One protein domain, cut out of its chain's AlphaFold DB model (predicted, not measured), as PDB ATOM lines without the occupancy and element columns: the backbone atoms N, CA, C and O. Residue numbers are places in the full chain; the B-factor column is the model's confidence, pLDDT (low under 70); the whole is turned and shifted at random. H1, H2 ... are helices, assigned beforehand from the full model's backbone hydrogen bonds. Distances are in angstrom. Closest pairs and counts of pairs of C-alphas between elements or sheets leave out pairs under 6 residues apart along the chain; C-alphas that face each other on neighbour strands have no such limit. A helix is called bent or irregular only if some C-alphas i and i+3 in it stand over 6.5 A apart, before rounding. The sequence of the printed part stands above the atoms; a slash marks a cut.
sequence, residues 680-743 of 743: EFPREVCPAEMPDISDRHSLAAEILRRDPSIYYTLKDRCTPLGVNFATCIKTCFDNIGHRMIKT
ATOM      1  N   GLU A 680     142.912 114.400 120.147       61.59
ATOM      2  CA  GLU A 680     142.695 113.056 119.613       61.59
ATOM      3  C   GLU A 680     143.865 112.637 118.701       61.59
ATOM      4  O   GLU A 680     144.344 113.437 117.891       61.59
ATOM      5  N   PHE A 681     144.339 111.388 118.806       79.12
ATOM      6  CA  PHE A 681     145.491 110.936 118.026       79.12
ATOM      7  C   PHE A 681     145.133 110.888 116.527       79.12
ATOM      8  O   PHE A 681     144.108 110.282 116.165       79.12
ATOM      9  N   PRO A 682     145.936 111.494 115.626       78.25
ATOM     10  CA  PRO A 682     145.586 111.571 114.212       78.25
ATOM     11  C   PRO A 682     145.552 110.187 113.552       78.25
ATOM     12  O   PRO A 682     146.419 109.343 113.769       78.25
ATOM     13  N   ARG A 683     144.539 109.950 112.713       74.94
ATOM     14  CA  ARG A 683     144.308 108.645 112.062       74.94
ATOM     15  C   ARG A 683     145.156 108.436 110.802       74.94
ATOM     16  O   ARG A 683     145.431 107.306 110.409       74.94
ATOM     17  N   GLU A 684     145.558 109.525 110.161       74.62
ATOM     18  CA  GLU A 684     146.217 109.499 108.853       74.62
ATOM     19  C   GLU A 684     147.745 109.473 108.963       74.62
ATOM     20  O   GLU A 684     148.405 108.831 108.147       74.62
ATOM     21  N   VAL A 685     148.308 110.123 109.987       79.44
ATOM     22  CA  VAL A 685     149.757 110.269 110.175       79.44
ATOM     23  C   VAL A 685     150.090 110.264 111.665       79.44
ATOM     24  O   VAL A 685     149.451 110.957 112.451       79.44
ATOM     25  N   CYS A 686     151.109 109.506 112.061       81.94
ATOM     26  CA  CYS A 686     151.630 109.566 113.423       81.94
ATOM     27  C   CYS A 686     152.345 110.914 113.654       81.94
ATOM     28  O   CYS A 686     153.189 111.287 112.834       81.94
ATOM     29  N   PRO A 687     152.084 111.632 114.760       84.31
ATOM     30  CA  PRO A 687     152.853 112.813 115.146       84.31
ATOM     31  C   PRO A 687     154.369 112.569 115.168       84.31
ATOM     32  O   PRO A 687     154.834 111.454 115.428       84.31
ATOM     33  N   ALA A 688     155.145 113.628 114.913       80.62
ATOM     34  CA  ALA A 688     156.605 113.550 114.842       80.62
ATOM     35  C   ALA A 688     157.231 113.019 116.143       80.62
ATOM     36  O   ALA A 688     158.169 112.216 116.082       80.62
ATOM     37  N   GLU A 689     156.660 113.422 117.279       83.25
ATOM     38  CA  GLU A 689     156.982 112.960 118.628       83.25
ATOM     39  C   GLU A 689     155.842 112.108 119.187       83.25
ATOM     40  O   GLU A 689     154.674 112.359 118.896       83.25
ATOM     41  N   MET A 690     156.181 111.086 119.976       83.31
ATOM     42  CA  MET A 690     155.183 110.225 120.603       83.31
ATOM     43  C   MET A 690     154.439 111.007 121.701       83.31
ATOM     44  O   MET A 690     155.100 111.524 122.603       83.31
ATOM     45  N   PRO A 691     153.096 111.092 121.659       84.25
ATOM     46  CA  PRO A 691     152.320 111.734 122.719       84.25
ATOM     47  C   PRO A 691     152.505 111.042 124.073       84.25
ATOM     48  O   PRO A 691     152.802 109.846 124.127       84.25
ATOM     49  N   ASP A 692     152.298 111.782 125.165       81.56
ATOM     50  CA  ASP A 692     152.378 111.213 126.510       81.56
ATOM     51  C   ASP A 692     151.295 110.140 126.710       81.56
ATOM     52  O   ASP A 692     150.112 110.363 126.459       81.56
ATOM     53  N   ILE A 693     151.732 108.956 127.143       81.69
ATOM     54  CA  ILE A 693     150.898 107.771 127.392       81.69
ATOM     55  C   ILE A 693     151.014 107.286 128.839       81.69
ATOM     56  O   ILE A 693     150.678 106.139 129.145       81.69
ATOM     57  N   SER A 694     151.508 108.139 129.741       79.75
ATOM     58  CA  SER A 694     151.674 107.826 131.166       79.75
ATOM     59  C   SER A 694     150.349 107.475 131.855       79.75
ATOM     60  O   SER A 694     150.326 106.644 132.767       79.75
ATOM     61  N   ASP A 695     149.240 108.047 131.384       74.81
ATOM     62  CA  ASP A 695     147.870 107.807 131.850       74.81
ATOM     63  C   ASP A 695     147.161 106.643 131.121       74.81
ATOM     64  O   ASP A 695     146.027 106.303 131.455       74.81
ATOM     65  N   ARG A 696     147.813 105.984 130.146       80.94
ATOM     66  CA  ARG A 696     147.212 104.920 129.319       80.94
ATOM     67  C   ARG A 696     147.591 103.523 129.818       80.94
ATOM     68  O   ARG A 696     148.760 103.193 130.028       80.94
ATOM     69  N   HIS A 697     146.586 102.659 129.977       78.06
ATOM     70  CA  HIS A 697     146.738 101.330 130.595       78.06
ATOM     71  C   HIS A 697     146.538 100.138 129.643       78.06
ATOM     72  O   HIS A 697     146.422  99.007 130.104       78.06
ATOM     73  N   SER A 698     146.483 100.355 128.328       82.81
ATOM     74  CA  SER A 698     146.400  99.251 127.360       82.81
ATOM     75  C   SER A 698     147.730  98.485 127.256       82.81
ATOM     76  O   SER A 698     148.797  99.037 127.534       82.81
ATOM     77  N   LEU A 699     147.690  97.228 126.795       79.94
ATOM     78  CA  LEU A 699     148.904  96.437 126.543       79.94
ATOM     79  C   LEU A 699     149.825  97.117 125.515       79.94
ATOM     80  O   LEU A 699     151.041  97.142 125.679       79.94
ATOM     81  N   ALA A 700     149.240  97.735 124.484       82.44
ATOM     82  CA  ALA A 700     149.983  98.531 123.511       82.44
ATOM     83  C   ALA A 700     150.685  99.735 124.171       82.44
ATOM     84  O   ALA A 700     151.851  99.985 123.875       82.44
ATOM     85  N   ALA A 701     150.027 100.425 125.114       85.12
ATOM     86  CA  ALA A 701     150.633 101.532 125.860       85.12
ATOM     87  C   ALA A 701     151.769 101.051 126.768       85.12
ATOM     88  O   ALA A 701     152.766 101.746 126.934       85.12
ATOM     89  N   GLU A 702     151.647  99.866 127.370       83.75
ATOM     90  CA  GLU A 702     152.724  99.270 128.167       83.75
ATOM     91  C   GLU A 702     153.950  98.935 127.307       83.75
ATOM     92  O   GLU A 702     155.075  99.254 127.697       83.75
ATOM     93  N   ILE A 703     153.742  98.345 126.127       87.31
ATOM     94  CA  ILE A 703     154.821  98.020 125.185       87.31
ATOM     95  C   ILE A 703     155.509  99.301 124.696       87.31
ATOM     96  O   ILE A 703     156.733  99.376 124.743       87.31
ATOM     97  N   LEU A 704     154.745 100.326 124.306       88.62
ATOM     98  CA  LEU A 704     155.296 101.606 123.845       88.62
ATOM     99  C   LEU A 704     156.003 102.396 124.958       88.62
ATOM    100  O   LEU A 704     156.964 103.102 124.680       88.62
ATOM    101  N   ARG A 705     155.583 102.256 126.225       88.56
ATOM    102  CA  ARG A 705     156.314 102.825 127.374       88.56
ATOM    103  C   ARG A 705     157.619 102.090 127.654       88.56
ATOM    104  O   ARG A 705     158.600 102.721 128.036       88.56
ATOM    105  N   ARG A 706     157.625 100.763 127.509       88.94
ATOM    106  CA  ARG A 706     158.827  99.937 127.691       88.94
ATOM    107  C   ARG A 706     159.846 100.154 126.583       88.94
ATOM    108  O   ARG A 706     161.037 100.188 126.869       88.94
ATOM    109  N   ASP A 707     159.373 100.298 125.351       90.44
ATOM    110  CA  ASP A 707     160.209 100.528 124.182       90.44
ATOM    111  C   ASP A 707     159.599 101.592 123.248       90.44
ATOM    112  O   ASP A 707     158.897 101.270 122.279       90.44
ATOM    113  N   PRO A 708     159.895 102.881 123.501       90.19
ATOM    114  CA  PRO A 708     159.452 103.978 122.644       90.19
ATOM    115  C   PRO A 708     160.022 103.919 121.219       90.19
ATOM    116  O   PRO A 708     159.473 104.548 120.313       90.19
ATOM    117  N   SER A 709     161.107 103.167 120.978       89.31
ATOM    118  CA  SER A 709     161.747 103.090 119.654       89.31
ATOM    119  C   SER A 709     160.839 102.453 118.595       89.31
ATOM    120  O   SER A 709     160.936 102.781 117.407       89.31
ATOM    121  N   ILE A 710     159.891 101.614 119.029       90.69
ATOM    122  CA  ILE A 710     158.872 100.986 118.182       90.69
ATOM    123  C   ILE A 710     158.032 102.053 117.475       90.69
ATOM    124  O   ILE A 710     157.796 101.947 116.270       90.69
ATOM    125  N   TYR A 711     157.633 103.110 118.193       90.06
ATOM    126  CA  TYR A 711     156.862 104.210 117.616       90.06
ATOM    127  C   TYR A 711     157.644 104.895 116.493       90.06
ATOM    128  O   TYR A 711     157.159 105.007 115.370       90.06
ATOM    129  N   TYR A 712     158.892 105.281 116.761       90.38
ATOM    130  CA  TYR A 712     159.728 105.988 115.788       90.38
ATOM    131  C   TYR A 712     160.119 105.132 114.580       90.38
ATOM    132  O   TYR A 712     160.333 105.671 113.498       90.38
ATOM    133  N   THR A 713     160.174 103.809 114.738       90.25
ATOM    134  CA  THR A 713     160.504 102.876 113.649       90.25
ATOM    135  C   THR A 713     159.313 102.613 112.726       90.25
ATOM    136  O   THR A 713     159.484 102.398 111.522       90.25
ATOM    137  N   LEU A 714     158.098 102.600 113.284       90.50
ATOM    138  CA  LEU A 714     156.886 102.189 112.574       90.50
ATOM    139  C   LEU A 714     155.978 103.351 112.163       90.50
ATOM    140  O   LEU A 714     155.112 103.135 111.318       90.50
ATOM    141  N   LYS A 715     156.182 104.567 112.686       88.06
ATOM    142  CA  LYS A 715     155.310 105.731 112.439       88.06
ATOM    143  C   LYS A 715     155.017 106.024 110.963       88.06
ATOM    144  O   LYS A 715     153.891 106.402 110.647       88.06
ATOM    145  N   ASP A 716     155.983 105.761 110.082       88.06
ATOM    146  CA  ASP A 716     155.895 106.015 108.636       88.06
ATOM    147  C   ASP A 716     155.611 104.738 107.813       88.06
ATOM    148  O   ASP A 716     155.642 104.750 106.581       88.06
ATOM    149  N   ARG A 717     155.365 103.593 108.468       89.44
ATOM    150  CA  ARG A 717     155.132 102.307 107.797       89.44
ATOM    151  C   ARG A 717     153.657 102.114 107.448       89.44
ATOM    152  O   ARG A 717     152.753 102.411 108.230       89.44
ATOM    153  N   CYS A 718     153.435 101.533 106.273       87.69
ATOM    154  CA  CYS A 718     152.122 101.174 105.758       87.69
ATOM    155  C   CYS A 718     152.159  99.761 105.164       87.69
ATOM    156  O   CYS A 718     153.174  99.328 104.614       87.69
ATOM    157  N   THR A 719     151.058  99.028 105.303       87.69
ATOM    158  CA  THR A 719     150.888  97.707 104.685       87.69
ATOM    159  C   THR A 719     150.588  97.830 103.182       87.69
ATOM    160  O   THR A 719     150.119  98.879 102.736       87.69
ATOM    161  N   PRO A 720     150.759  96.757 102.383       80.94
ATOM    162  CA  PRO A 720     150.379  96.755 100.963       80.94
ATOM    163  C   PRO A 720     148.891  97.055 100.702       80.94
ATOM    164  O   PRO A 720     148.527  97.415  99.589       80.94
ATOM    165  N   LEU A 721     148.036  96.908 101.723       82.00
ATOM    166  CA  LEU A 721     146.599  97.196 101.677       82.00
ATOM    167  C   LEU A 721     146.242  98.603 102.194       82.00
ATOM    168  O   LEU A 721     145.068  98.896 102.397       82.00
ATOM    169  N   GLY A 722     147.227  99.477 102.430       80.12
ATOM    170  CA  GLY A 722     146.984 100.877 102.794       80.12
ATOM    171  C   GLY A 722     146.711 101.134 104.280       80.12
ATOM    172  O   GLY A 722     146.390 102.260 104.651       80.12
ATOM    173  N   VAL A 723     146.851 100.129 105.153       85.12
ATOM    174  CA  VAL A 723     146.736 100.330 106.609       85.12
ATOM    175  C   VAL A 723     148.051 100.892 107.148       85.12
ATOM    176  O   VAL A 723     149.074 100.201 107.110       85.12
ATOM    177  N   ASN A 724     148.012 102.133 107.639       89.38
ATOM    178  CA  ASN A 724     149.141 102.817 108.268       89.38
ATOM    179  C   ASN A 724     149.258 102.453 109.762       89.38
ATOM    180  O   ASN A 724     148.292 102.031 110.403       89.38
ATOM    181  N   PHE A 725     150.451 102.631 110.331       88.75
ATOM    182  CA  PHE A 725     150.678 102.364 111.752       88.75
ATOM    183  C   PHE A 725     149.785 103.226 112.658       88.75
ATOM    184  O   PHE A 725     149.248 102.705 113.632       88.75
ATOM    185  N   ALA A 726     149.535 104.489 112.283       85.19
ATOM    186  CA  ALA A 726     148.678 105.423 113.020       85.19
ATOM    187  C   ALA A 726     147.279 104.849 113.301       85.19
ATOM    188  O   ALA A 726     146.795 104.908 114.429       85.19
ATOM    189  N   THR A 727     146.662 104.207 112.307       85.00
ATOM    190  CA  THR A 727     145.345 103.568 112.440       85.00
ATOM    191  C   THR A 727     145.375 102.401 113.427       85.00
ATOM    192  O   THR A 727     144.410 102.204 114.163       85.00
ATOM    193  N   CYS A 728     146.475 101.646 113.478       84.88
ATOM    194  CA  CYS A 728     146.622 100.495 114.370       84.88
ATOM    195  C   CYS A 728     146.795 100.902 115.839       84.88
ATOM    196  O   CYS A 728     146.296 100.208 116.721       84.88
ATOM    197  N   ILE A 729     147.498 102.007 116.108       85.56
ATOM    198  CA  ILE A 729     147.810 102.449 117.477       85.56
ATOM    199  C   ILE A 729     146.880 103.544 118.000       85.56
ATOM    200  O   ILE A 729     146.890 103.799 119.197       85.56
ATOM    201  N   LYS A 730     146.035 104.157 117.164       83.25
ATOM    202  CA  LYS A 730     145.125 105.249 117.554       83.25
ATOM    203  C   LYS A 730     144.320 104.957 118.830       83.25
ATOM    204  O   LYS A 730     144.287 105.770 119.751       83.25
ATOM    205  N   THR A 731     143.758 103.754 118.948       79.62
ATOM    206  CA  THR A 731     142.964 103.341 120.120       79.62
ATOM    207  C   THR A 731     143.757 103.322 121.429       79.62
ATOM    208  O   THR A 731     143.151 103.463 122.492       79.62
ATOM    209  N   CYS A 732     145.083 103.162 121.361       80.44
ATOM    210  CA  CYS A 732     145.997 103.208 122.500       80.44
ATOM    211  C   CYS A 732     146.124 104.619 123.086       80.44
ATOM    212  O   CYS A 732     146.262 104.762 124.299       80.44
ATOM    213  N   PHE A 733     146.089 105.639 122.229       79.50
ATOM    214  CA  PHE A 733     146.252 107.037 122.620       79.50
ATOM    215  C   PHE A 733     144.911 107.690 122.960       79.50
ATOM    216  O   PHE A 733     144.848 108.489 123.886       79.50
ATOM    217  N   ASP A 734     143.820 107.298 122.299       74.88
ATOM    218  CA  ASP A 734     142.509 107.915 122.539       74.88
ATOM    219  C   ASP A 734     141.820 107.404 123.812       74.88
ATOM    220  O   ASP A 734     141.116 108.157 124.480       74.88
ATOM    221  N   ASN A 735     142.033 106.137 124.188       72.81
ATOM    222  CA  ASN A 735     141.320 105.521 125.310       72.81
ATOM    223  C   ASN A 735     142.205 105.375 126.549       72.81
ATOM    224  O   ASN A 735     143.282 104.778 126.506       72.81
ATOM    225  N   ILE A 736     141.703 105.843 127.689       67.19
ATOM    226  CA  ILE A 736     142.261 105.527 129.004       67.19
ATOM    227  C   ILE A 736     141.770 104.117 129.348       67.19
ATOM    228  O   ILE A 736     140.620 103.925 129.733       67.19
ATOM    229  N   GLY A 737     142.598 103.098 129.106       55.34
ATOM    230  CA  GLY A 737     142.239 101.714 129.435       55.34
ATOM    231  C   GLY A 737     141.841 101.568 130.912       55.34
ATOM    232  O   GLY A 737     142.475 102.152 131.787       55.34
ATOM    233  N   HIS A 738     140.806 100.781 131.218       52.69
ATOM    234  CA  HIS A 738     140.465 100.453 132.605       52.69
ATOM    235  C   HIS A 738     141.594  99.628 133.242       52.69
ATOM    236  O   HIS A 738     141.999  98.607 132.688       52.69
ATOM    237  N   ARG A 739     142.024  99.991 134.460       45.12
ATOM    238  CA  ARG A 739     143.037  99.271 135.270       45.12
ATOM    239  C   ARG A 739     142.753  97.769 135.492       45.12
ATOM    240  O   ARG A 739     143.618  97.064 135.997       45.12
ATOM    241  N   MET A 740     141.551  97.291 135.156       41.41
ATOM    242  CA  MET A 740     141.007  95.978 135.526       41.41
ATOM    243  C   MET A 740     140.810  95.001 134.356       41.41
ATOM    244  O   MET A 740     140.304  93.906 134.577       41.41
ATOM    245  N   ILE A 741     141.212  95.336 133.125       39.03
ATOM    246  CA  ILE A 741     141.110  94.401 131.993       39.03
ATOM    247  C   ILE A 741     142.515  94.099 131.469       39.03
ATOM    248  O   ILE A 741     143.024  94.773 130.580       39.03
ATOM    249  N   LYS A 742     143.149  93.065 132.036       32.44
ATOM    250  CA  LYS A 742     144.215  92.337 131.335       32.44
ATOM    251  C   LYS A 742     143.542  91.470 130.269       32.44
ATOM    252  O   LYS A 742     143.163  90.338 130.557       32.44
ATOM    253  N   THR A 743     143.325  92.034 129.087       34.97
ATOM    254  CA  THR A 743     143.134  91.262 127.847       34.97
ATOM    255  C   THR A 743     144.453  91.130 127.131       34.97
ATOM    256  O   THR A 743     145.119  92.183 126.989       34.97
TER     257      THR A 743
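AT A GLANCE: This is residues 680 to 743 of the 743 residues of the protein "Hypothetical protein" of Symbiodinium microadriaticum (UniProt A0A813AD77). With little regular structure, three short helices, H1, H2 and H3, make a triangle, and the leading stretch, residues 680 to 698, runs across one side of it. The link at Pro 720 and the tail at Met 740 lie at opposite ends of the long axis. The printed part has 64 residues, 24 of them in named elements, and the class is all helix, with no named strand. It is compact, radius of gyration of the C-alphas 11.7 A, but elongated, 36 by 21 by 20 A.

IN THESE COORDINATES: H1, residues 699 to 706, begins at C-alpha (148.904, 96.437, 126.543) and spans 10.6 A. H2 is residues 709 to 714, 8.6 A. H3, residues 725 to 734, spans 14.6 A and ends at C-alpha (142.509, 107.915, 122.539); it is irregular, C-alphas 728 and 731 being 7.4 A apart.

HOW THE PARTS SIT: H1 and H3 touch, about perpendicular at 85 degrees; their closest C-alphas, Ala 701 and Cys 732, are 6.0 A apart. H2 is close to but not clearly touching H1, closest C-alphas Leu 704 and Ile 710 at 6.7 A. Every O i to N i+4 pair is within hydrogen-bond range in H1 and H2, and 3 of 6 in H3.

THE WHOLE: The printed part has no cut and no long link between helices. Residues 680 and 736 to 743 are under pLDDT 70.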